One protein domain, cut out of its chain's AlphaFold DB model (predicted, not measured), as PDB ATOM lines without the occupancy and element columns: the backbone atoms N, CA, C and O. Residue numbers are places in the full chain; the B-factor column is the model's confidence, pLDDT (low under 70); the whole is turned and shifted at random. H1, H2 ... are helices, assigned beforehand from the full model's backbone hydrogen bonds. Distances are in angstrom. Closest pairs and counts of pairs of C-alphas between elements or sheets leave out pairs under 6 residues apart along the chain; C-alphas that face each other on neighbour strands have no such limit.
ATOM      1  N   ASN A  28      98.710 144.249 114.445       73.75
ATOM      2  CA  ASN A  28      97.967 143.764 113.270       73.75
ATOM      3  C   ASN A  28      96.449 143.710 113.508       73.75
ATOM      4  O   ASN A  28      95.665 143.962 112.595       73.75
ATOM      5  N   GLY A  29      96.031 143.422 114.747       71.12
ATOM      6  CA  GLY A  29      94.623 143.451 115.144       71.12
ATOM      7  C   GLY A  29      93.988 144.841 115.016       71.12
ATOM      8  O   GLY A  29      92.849 144.950 114.573       71.12
ATOM      9  N   LEU A  30      94.728 145.911 115.321       75.25
ATOM     10  CA  LEU A  30      94.253 147.287 115.165       75.25
ATOM     11  C   LEU A  30      94.157 147.683 113.688       75.25
ATOM     12  O   LEU A  30      93.161 148.281 113.285       75.25
ATOM     13  N   THR A  31      95.135 147.292 112.866       76.06
ATOM     14  CA  THR A  31      95.070 147.478 111.406       76.06
ATOM     15  C   THR A  31      93.852 146.771 110.811       76.06
ATOM     16  O   THR A  31      93.134 147.365 110.009       76.06
ATOM     17  N   GLY A  32      93.578 145.534 111.239       76.69
ATOM     18  CA  GLY A  32      92.394 144.782 110.821       76.69
ATOM     19  C   GLY A  32      91.084 145.449 111.251       76.69
ATOM     20  O   GLY A  32      90.167 145.580 110.444       76.69
ATOM     21  N   MET A  33      91.000 145.940 112.491       77.75
ATOM     22  CA  MET A  33      89.822 146.678 112.964       77.75
ATOM     23  C   MET A  33      89.577 147.955 112.150       77.75
ATOM     24  O   MET A  33      88.465 148.165 111.667       77.75
ATOM     25  N   LEU A  34      90.611 148.773 111.934       82.44
ATOM     26  CA  LEU A  34      90.516 149.982 111.107       82.44
ATOM     27  C   LEU A  34      90.071 149.654 109.679       82.44
ATOM     28  O   LEU A  34      89.194 150.321 109.129       82.44
ATOM     29  N   PHE A  35      90.627 148.591 109.099       82.25
ATOM     30  CA  PHE A  35      90.249 148.113 107.777       82.25
ATOM     31  C   PHE A  35      88.760 147.747 107.686       82.25
ATOM     32  O   PHE A  35      88.091 148.115 106.716       82.25
ATOM     33  N   TYR A  36      88.223 147.049 108.690       81.69
ATOM     34  CA  TYR A  36      86.810 146.670 108.702       81.69
ATOM     35  C   TYR A  36      85.874 147.856 108.910       81.69
ATOM     36  O   TYR A  36      84.836 147.917 108.253       81.69
ATOM     37  N   ILE A  37      86.254 148.825 109.744       85.06
ATOM     38  CA  ILE A  37      85.492 150.069 109.914       85.06
ATOM     39  C   ILE A  37      85.421 150.827 108.583       85.06
ATOM     40  O   ILE A  37      84.336 151.212 108.147       85.06
ATOM     41  N   LEU A  38      86.553 150.981 107.889       83.94
ATOM     42  CA  LEU A  38      86.590 151.610 106.565       83.94
ATOM     43  C   LEU A  38      85.761 150.824 105.545       83.94
ATOM     44  O   LEU A  38      84.974 151.409 104.807       83.94
ATOM     45  N   SER A  39      85.883 149.497 105.535       83.31
ATOM     46  CA  SER A  39      85.094 148.614 104.671       83.31
ATOM     47  C   SER A  39      83.591 148.763 104.903       83.31
ATOM     48  O   SER A  39      82.828 148.826 103.941       83.31
ATOM     49  N   PHE A  40      83.157 148.887 106.158       82.75
ATOM     50  CA  PHE A  40      81.760 149.129 106.503       82.75
ATOM     51  C   PHE A  40      81.277 150.496 105.994       82.75
ATOM     52  O   PHE A  40      80.236 150.576 105.344       82.75
ATOM     53  N   MET A  41      82.073 151.551 106.186       84.50
ATOM     54  CA  MET A  41      81.767 152.894 105.671       84.50
ATOM     55  C   MET A  41      81.668 152.921 104.137       84.50
ATOM     56  O   MET A  41      80.772 153.557 103.576       84.50
ATOM     57  N   LEU A  42      82.550 152.192 103.444       82.19
ATOM     58  CA  LEU A  42      82.506 152.046 101.986       82.19
ATOM     59  C   LEU A  42      81.294 151.225 101.523       82.19
ATOM     60  O   LEU A  42      80.735 151.522 100.469       82.19
ATOM     61  N   SER A  43      80.862 150.228 102.301       79.69
ATOM     62  CA  SER A  43      79.695 149.391 101.985       79.69
ATOM     63  C   SER A  43      78.383 150.189 101.950       79.69
ATOM     64  O   SER A  43      77.515 149.930 101.107       79.69
ATOM     65  N   CYS A  44      78.272 151.218 102.799       79.69
ATOM     66  CA  CYS A  44      77.139 152.150 102.836       79.69
ATOM     67  C   CYS A  44      77.066 153.101 101.626       79.69
ATOM     68  O   CYS A  44      76.101 153.848 101.493       79.69
ATOM     69  N   SER A  45      78.066 153.108 100.742       80.56
ATOM     70  CA  SER A  45      78.089 153.975  99.561       80.56
ATOM     71  C   SER A  45      77.670 153.224  98.292       80.56
ATOM     72  O   SER A  45      78.308 152.248  97.908       80.56
ATOM     73  N   ASP A  46      76.678 153.740  97.559       74.94
ATOM     74  CA  ASP A  46      76.203 153.143  96.290       74.94
ATOM     75  C   ASP A  46      76.855 153.724  95.024       74.94
ATOM     76  O   ASP A  46      76.463 153.441  93.892       74.94
ATOM     77  N   LYS A  47      77.913 154.523  95.178       79.81
ATOM     78  CA  LYS A  47      78.658 155.049  94.029       79.81
ATOM     79  C   LYS A  47      79.438 153.919  93.353       79.81
ATOM     80  O   LYS A  47      80.259 153.264  93.991       79.81
ATOM     81  N   GLN A  48      79.296 153.770  92.033       77.12
ATOM     82  CA  GLN A  48      79.979 152.726  91.248       77.12
ATOM     83  C   GLN A  48      81.509 152.736  91.422       77.12
ATOM     84  O   GLN A  48      82.138 151.680  91.502       77.12
ATOM     85  N   LYS A  49      82.114 153.924  91.579       78.56
ATOM     86  CA  LYS A  49      83.543 154.058  91.914       78.56
ATOM     87  C   LYS A  49      83.879 153.516  93.306       78.56
ATOM     88  O   LYS A  49      84.894 152.843  93.451       78.56
ATOM     89  N   VAL A  50      83.030 153.763  94.304       82.88
ATOM     90  CA  VAL A  50      83.244 153.289  95.681       82.88
ATOM     91  C   VAL A  50      83.105 151.772  95.756       82.88
ATOM     92  O   VAL A  50      83.955 151.123  96.355       82.88
ATOM     93  N   VAL A  51      82.131 151.189  95.052       79.88
ATOM     94  CA  VAL A  51      81.990 149.726  94.938       79.88
ATOM     95  C   VAL A  51      83.227 149.090  94.293       79.88
ATOM     96  O   VAL A  51      83.688 148.036  94.734       79.88
ATOM     97  N   ASN A  52      83.813 149.732  93.277       81.50
ATOM     98  CA  ASN A  52      85.030 149.221  92.649       81.50
ATOM     99  C   ASN A  52      86.251 149.310  93.581       81.50
ATOM    100  O   ASN A  52      87.009 148.348  93.675       81.50
ATOM    101  N   VAL A  53      86.413 150.423  94.306       85.25
ATOM    102  CA  VAL A  53      87.466 150.574  95.327       85.25
ATOM    103  C   VAL A  53      87.298 149.530  96.428       85.25
ATOM    104  O   VAL A  53      88.254 148.831  96.751       85.25
ATOM    105  N   HIS A  54      86.082 149.364  96.953       83.88
ATOM    106  CA  HIS A  54      85.793 148.397  98.008       83.88
ATOM    107  C   HIS A  54      86.099 146.954  97.570       83.88
ATOM    108  O   HIS A  54      86.607 146.167  98.361       83.88
ATOM    109  N   TYR A  55      85.894 146.620  96.294       82.00
ATOM    110  CA  TYR A  55      86.282 145.318  95.746       82.00
ATOM    111  C   TYR A  55      87.793 145.083  95.725       82.00
ATOM    112  O   TYR A  55      88.245 144.025  96.158       82.00
ATOM    113  N   TYR A  56      88.584 146.046  95.239       84.19
ATOM    114  CA  TYR A  56      90.046 145.920  95.276       84.19
ATOM    115  C   TYR A  56      90.547 145.805  96.714       84.19
ATOM    116  O   TYR A  56      91.430 145.001  97.006       84.19
ATOM    117  N   LEU A  57      89.920 146.560  97.616       84.19
ATOM    118  CA  LEU A  57      90.197 146.518  99.039       84.19
ATOM    119  C   LEU A  57      89.884 145.129  99.632       84.19
ATOM    120  O   LEU A  57      90.703 144.574 100.360       84.19
ATOM    121  N   ALA A  58      88.759 144.514  99.252       84.25
ATOM    122  CA  ALA A  58      88.391 143.156  99.657       84.25
ATOM    123  C   ALA A  58      89.364 142.086  99.120       84.25
ATOM    124  O   ALA A  58      89.694 141.143  99.842       84.25
ATOM    125  N   ILE A  59      89.872 142.230  97.888       84.25
ATOM    126  CA  ILE A  59      90.921 141.343  97.348       84.25
ATOM    127  C   ILE A  59      92.209 141.479  98.163       84.25
ATOM    128  O   ILE A  59      92.753 140.473  98.624       84.25
ATOM    129  N   ALA A  60      92.676 142.711  98.380       83.00
ATOM    130  CA  ALA A  60      93.873 142.976  99.175       83.00
ATOM    131  C   ALA A  60      93.743 142.422 100.605       83.00
ATOM    132  O   ALA A  60      94.698 141.851 101.137       83.00
ATOM    133  N   SER A  61      92.548 142.514 101.199       82.69
ATOM    134  CA  SER A  61      92.246 141.932 102.510       82.69
ATOM    135  C   SER A  61      92.386 140.414 102.509       82.69
ATOM    136  O   SER A  61      93.057 139.865 103.377       82.69
ATOM    137  N   ASN A  62      91.824 139.726 101.509       82.56
ATOM    138  CA  ASN A  62      91.932 138.268 101.397       82.56
ATOM    139  C   ASN A  62      93.396 137.808 101.303       82.56
ATOM    140  O   ASN A  62      93.793 136.880 102.008       82.56
ATOM    141  N   ILE A  63      94.213 138.495 100.495       84.69
ATOM    142  CA  ILE A  63      95.657 138.225 100.385       84.69
ATOM    143  C   ILE A  63      96.353 138.454 101.735       84.69
ATOM    144  O   ILE A  63      97.121 137.606 102.192       84.69
ATOM    145  N   SER A  64      96.053 139.571 102.401       80.12
ATOM    146  CA  SER A  64      96.663 139.925 103.690       80.12
ATOM    147  C   SER A  64      96.305 138.921 104.789       80.12
ATOM    148  O   SER A  64      97.176 138.506 105.554       80.12
ATOM    149  N   THR A  65      95.049 138.470 104.851       79.00
ATOM    150  CA  THR A  65      94.608 137.443 105.806       79.00
ATOM    151  C   THR A  65      95.271 136.098 105.528       79.00
ATOM    152  O   THR A  65      95.689 135.439 106.477       79.00
ATOM    153  N   PHE A  66      95.432 135.708 104.260       83.06
ATOM    154  CA  PHE A  66      96.141 134.477 103.898       83.06
ATOM    155  C   PHE A  66      97.618 134.517 104.317       83.06
ATOM    156  O   PHE A  66      98.123 133.555 104.901       83.06
ATOM    157  N   TYR A  67      98.296 135.645 104.082       81.62
ATOM    158  CA  TYR A  67      99.670 135.853 104.543       81.62
ATOM    159  C   TYR A  67      99.764 135.739 106.067       81.62
ATOM    160  O   TYR A  67     100.563 134.958 106.581       81.62
ATOM    161  N   LEU A  68      98.913 136.468 106.797       76.50
ATOM    162  CA  LEU A  68      98.961 136.483 108.257       76.50
ATOM    163  C   LEU A  68      98.648 135.102 108.850       76.50
ATOM    164  O   LEU A  68      99.334 134.661 109.771       76.50
ATOM    165  N   ALA A  69      97.663 134.394 108.291       78.88
ATOM    166  CA  ALA A  69      97.331 133.027 108.683       78.88
ATOM    167  C   ALA A  69      98.503 132.066 108.438       78.88
ATOM    168  O   ALA A  69      98.828 131.270 109.315       78.88
ATOM    169  N   SER A  70      99.181 132.184 107.292       79.88
ATOM    170  CA  SER A  70     100.372 131.384 106.987       79.88
ATOM    171  C   SER A  70     101.477 131.643 108.014       79.88
ATOM    172  O   SER A  70     102.002 130.706 108.609       79.88
ATOM    173  N   VAL A  71     101.778 132.911 108.307       78.44
ATOM    174  CA  VAL A  71     102.764 133.294 109.330       78.44
ATOM    175  C   VAL A  71     102.413 132.682 110.693       78.44
ATOM    176  O   VAL A  71     103.277 132.091 111.336       78.44
ATOM    177  N   LEU A  72     101.154 132.752 111.127       77.06
ATOM    178  CA  LEU A  72     100.719 132.193 112.414       77.06
ATOM    179  C   LEU A  72     100.812 130.662 112.461       77.06
ATOM    180  O   LEU A  72     101.342 130.123 113.431       77.06
ATOM    181  N   VAL A  73     100.364 129.963 111.414       75.25
ATOM    182  CA  VAL A  73     100.390 128.490 111.351       75.25
ATOM    183  C   VAL A  73     101.820 127.957 111.272       75.25
ATOM    184  O   VAL A  73     102.161 127.016 111.988       75.25
ATOM    185  N   PHE A  74     102.673 128.560 110.442       78.94
ATOM    186  CA  PHE A  74     104.041 128.080 110.245       78.94
ATOM    187  C   PHE A  74     104.993 128.496 111.375       78.94
ATOM    188  O   PHE A  74     105.844 127.696 111.763       78.94
ATOM    189  N   ILE A  75     104.862 129.716 111.913       74.50
ATOM    190  CA  ILE A  75     105.800 130.253 112.915       74.50
ATOM    191  C   ILE A  75     105.320 129.986 114.341       74.50
ATOM    192  O   ILE A  75     106.102 129.539 115.177       74.50
ATOM    193  N   VAL A  76     104.055 130.299 114.633       74.38
ATOM    194  CA  VAL A  76     103.512 130.267 116.003       74.38
ATOM    195  C   VAL A  76     102.830 128.927 116.304       74.38
ATOM    196  O   VAL A  76     102.775 128.542 117.465       74.38
ATOM    197  N   ARG A  77     102.390 128.182 115.273       71.31
ATOM    198  CA  ARG A  77     101.668 126.892 115.367       71.31
ATOM    199  C   ARG A  77     100.384 126.948 116.205       71.31
ATOM    200  O   ARG A  77      99.955 125.937 116.746       71.31
ATOM    201  N   GLU A  78      99.741 128.110 116.251       68.56
ATOM    202  CA  GLU A  78      98.487 128.326 116.977       68.56
ATOM    203  C   GLU A  78      97.336 128.609 116.002       68.56
ATOM    204  O   GLU A  78      97.466 129.413 115.073       68.56
ATOM    205  N   LEU A  79      96.186 127.962 116.219       65.56
ATOM    206  CA  LEU A  79      94.969 128.189 115.432       65.56
ATOM    207  C   LEU A  79      94.252 129.445 115.940       65.56
ATOM    208  O   LEU A  79      93.558 129.429 116.955       65.56
ATOM    209  N   CYS A  80      94.415 130.561 115.228       75.69
ATOM    210  CA  CYS A  80      93.850 131.841 115.646       75.69
ATOM    211  C   CYS A  80      92.381 131.994 115.214       75.69
ATOM    212  O   CYS A  80      92.080 132.147 114.026       75.69
ATOM    213  N   LEU A  81      91.466 132.042 116.189       74.75
ATOM    214  CA  LEU A  81      90.032 132.260 115.954       74.75
ATOM    215  C   LEU A  81      89.758 133.602 115.254       74.75
ATOM    216  O   LEU A  81      88.887 133.677 114.396       74.75
ATOM    217  N   VAL A  82      90.560 134.634 115.542       74.88
ATOM    218  CA  VAL A  82      90.484 135.940 114.863       74.88
ATOM    219  C   VAL A  82      90.830 135.822 113.375       74.88
ATOM    220  O   VAL A  82      90.173 136.442 112.544       74.88
ATOM    221  N   CYS A  83      91.821 135.008 112.996       75.12
ATOM    222  CA  CYS A  83      92.132 134.776 111.580       75.12
ATOM    223  C   CYS A  83      90.988 134.056 110.867       75.12
ATOM    224  O   CYS A  83      90.644 134.426 109.743       75.12
ATOM    225  N   LEU A  84      90.374 133.075 111.532       78.44
ATOM    226  CA  LEU A  84      89.224 132.355 110.993       78.44
ATOM    227  C   LEU A  84      88.039 133.303 110.765       78.44
ATOM    228  O   LEU A  84      87.484 133.337 109.669       78.44
ATOM    229  N   THR A  85      87.689 134.129 111.756       80.62
ATOM    230  CA  THR A  85      86.588 135.098 111.620       80.62
ATOM    231  C   THR A  85      86.876 136.140 110.543       80.62
ATOM    232  O   THR A  85      86.002 136.425 109.730       80.62
ATOM    233  N   THR A  86      88.107 136.646 110.464       80.75
ATOM    234  CA  THR A  86      88.545 137.593 109.421       80.75
ATOM    235  C   THR A  86      88.409 136.979 108.021       80.75
ATOM    236  O   THR A  86      87.929 137.632 107.094       80.75
ATOM    237  N   TYR A  87      88.756 135.697 107.857       80.62
ATOM    238  CA  TYR A  87      88.565 134.974 106.597       80.62
ATOM    239  C   TYR A  87      87.083 134.892 106.202       80.62
ATOM    240  O   TYR A  87      86.727 135.236 105.073       80.62
ATOM    241  N   PHE A  88      86.206 134.527 107.144       83.06
ATOM    242  CA  PHE A  88      84.759 134.512 106.909       83.06
ATOM    243  C   PHE A  88      84.217 135.895 106.533       83.06
ATOM    244  O   PHE A  88      83.487 136.020 105.548       83.06
ATOM    245  N   ILE A  89      84.594 136.946 107.266       82.31
ATOM    246  CA  ILE A  89      84.133 138.312 106.982       82.31
ATOM    247  C   ILE A  89      84.628 138.768 105.602       82.31
ATOM    248  O   ILE A  89      83.856 139.353 104.841       82.31
ATOM    249  N   ASN A  90      85.878 138.473 105.235       83.62
ATOM    250  CA  ASN A  90      86.420 138.806 103.916       83.62
ATOM    251  C   ASN A  90      85.706 138.065 102.778       83.62
ATOM    252  O   ASN A  90      85.440 138.673 101.739       83.62
ATOM    253  N   ALA A  91      85.358 136.790 102.970       81.75
ATOM    254  CA  ALA A  91      84.573 136.027 102.004       81.75
ATOM    255  C   ALA A  91      83.171 136.633 101.824       81.75
ATOM    256  O   ALA A  91      82.738 136.876 100.696       81.75
ATOM    257  N   ILE A  92      82.491 136.964 102.926       85.12
ATOM    258  CA  ILE A  92      81.169 137.607 102.900       85.12
ATOM    259  C   ILE A  92      81.244 138.987 102.231       85.12
ATOM    260  O   ILE A  92      80.400 139.306 101.392       85.12
ATOM    261  N   SER A  93      82.262 139.793 102.545       81.94
ATOM    262  CA  SER A  93      82.475 141.105 101.923       81.94
ATOM    263  C   SER A  93      82.667 140.976 100.410       81.94
ATOM    264  O   SER A  93      82.002 141.681  99.648       81.94
ATOM    265  N   LEU A  94      83.482 140.018  99.953       81.38
ATOM    266  CA  LEU A  94      83.681 139.758  98.527       81.38
ATOM    267  C   LEU A  94      82.366 139.351  97.837       81.38
ATOM    268  O   LEU A  94      82.047 139.874  96.767       81.38
ATOM    269  N   LEU A  95      81.579 138.468  98.459       83.88
ATOM    270  CA  LEU A  95      80.274 138.042  97.941       83.88
ATOM    271  C   LEU A  95      79.292 139.217  97.841       83.88
ATOM    272  O   LEU A  95      78.681 139.422  96.788       83.88
ATOM    273  N   CYS A  96      79.189 140.028  98.891       82.19
ATOM    274  CA  CYS A  96      78.297 141.183  98.938       82.19
ATOM    275  C   CYS A  96      78.670 142.224  97.866       82.19
ATOM    276  O   CYS A  96      77.825 142.657  97.076       82.19
ATOM    277  N   VAL A  97      79.964 142.543  97.740       81.75
ATOM    278  CA  VAL A  97      80.473 143.473  96.721       81.75
ATOM    279  C   VAL A  97      80.315 142.920  95.312       81.75
ATOM    280  O   VAL A  97      79.949 143.665  94.402       81.75
ATOM    281  N   SER A  98      80.558 141.626  95.102       81.81
ATOM    282  CA  SER A  98      80.360 140.998  93.791       81.81
ATOM    283  C   SER A  98      78.891 141.052  93.355       81.81
ATOM    284  O   SER A  98      78.611 141.307  92.182       81.81
ATOM    285  N   SER A  99      77.960 140.913  94.303       83.56
ATOM    286  CA  SER A  99      76.518 140.996  94.060       83.56
ATOM    287  C   SER A  99      76.101 142.427  93.709       83.56
ATOM    288  O   SER A  99      75.490 142.639  92.659       83.56
ATOM    289  N   LYS A 100      76.536 143.427  94.496       81.31
ATOM    290  CA  LYS A 100      76.337 144.855  94.170       81.31
ATOM    291  C   LYS A 100      76.938 145.222  92.811       81.31
ATOM    292  O   LYS A 100      76.305 145.910  92.014       81.31
ATOM    293  N   ARG A 101      78.144 144.735  92.500       79.44
ATOM    294  CA  ARG A 101      78.814 144.988  91.215       79.44
ATOM    295  C   ARG A 101      78.000 144.427  90.044       79.44
ATOM    296  O   ARG A 101      77.852 145.124  89.043       79.44
ATOM    297  N   ARG A 102      77.453 143.211  90.164       80.31
ATOM    298  CA  ARG A 102      76.578 142.607  89.140       80.31
ATOM    299  C   ARG A 102      75.296 143.412  88.933       80.31
ATOM    300  O   ARG A 102      74.937 143.659  87.786       80.31
ATOM    301  N   GLN A 103      74.661 143.878  90.009       82.00
ATOM    302  CA  GLN A 103      73.476 144.738  89.919       82.00
ATOM    303  C   GLN A 103      73.787 146.065  89.211       82.00
ATOM    304  O   GLN A 103      73.088 146.445  88.272       82.00
ATOM    305  N   LEU A 104      74.886 146.729  89.580       76.12
ATOM    306  CA  LEU A 104      75.323 147.968  88.925       76.12
ATOM    307  C   LEU A 104      75.663 147.757  87.442       76.12
ATOM    308  O   LEU A 104      75.293 148.580  86.610       76.12
TER     309      LEU A 104
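This is residues 28 to 104 of the 117 residues of the protein "Vitamin-K-epoxide reductase (warfarin-sensitive)" of Aphis craccivora (UniProt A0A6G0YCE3). Three helices stand in a lengthwise up-and-down bundle: the long H2 and H3 pair side by side as a helical hairpin, and the shorter H1 joins them at one end. The bundle is loose on the side of H1, which packs on H2 with its last residues, 39 to 43, while its first residues splay away. The printed part has 77 residues with three named helices, in the order H1, H2, H3, and no named strand, and the class is all helix. It is only just compact, close to loose, with a radius of gyration of the C-alphas of 13.5 A, and only just elongated, with spans of 43 by 22 by 16 A.

H1, residues 28 to 43, begins at C-alpha 28 at (97.967, 143.764, 113.270) and is 22.2 A long from first to last C-alpha. H2, residues 48 to 76, is 40.9 A long and ends at C-alpha 76 at (103.512, 130.267, 116.003). H3, residues 81 to 104, is 34.5 A long and ends at C-alpha 104 at (75.323, 147.968, 88.925).

H1 touches H2 with residues 39 to 43 alone, and H2 touches H1 with residues 50 to 57 alone. Their closest C-alphas, those of Leu 42 and His 54, are 6.3 A apart. This hairpin has a shallow tilt of 21 degrees, opposite ways. H2 and H3, also a hairpin, touch with 23 pairs of C-alphas within 8 A. Their closest C-alphas, those of Ala 58 and Leu 94, are 5.9 A apart, and they run opposite ways at a shallow tilt of 21 degrees. H1 and H3 are close but not clearly touching, their closest C-alphas, those of Ser 43 and Val 97, 8.0 A apart. In H1, H2 and H3, every O i to N i+4 pair is within hydrogen-bond range.

The two C-alphas farthest apart, those of Val 76 and Leu 104, are 42.9 A apart. The printed part has no cut, and both links, H1 to H2 and H2 to H3, are tight. The mean pLDDT of the printed part is 79.9, and residues 78 to 79, between H2 and H3, are under 70.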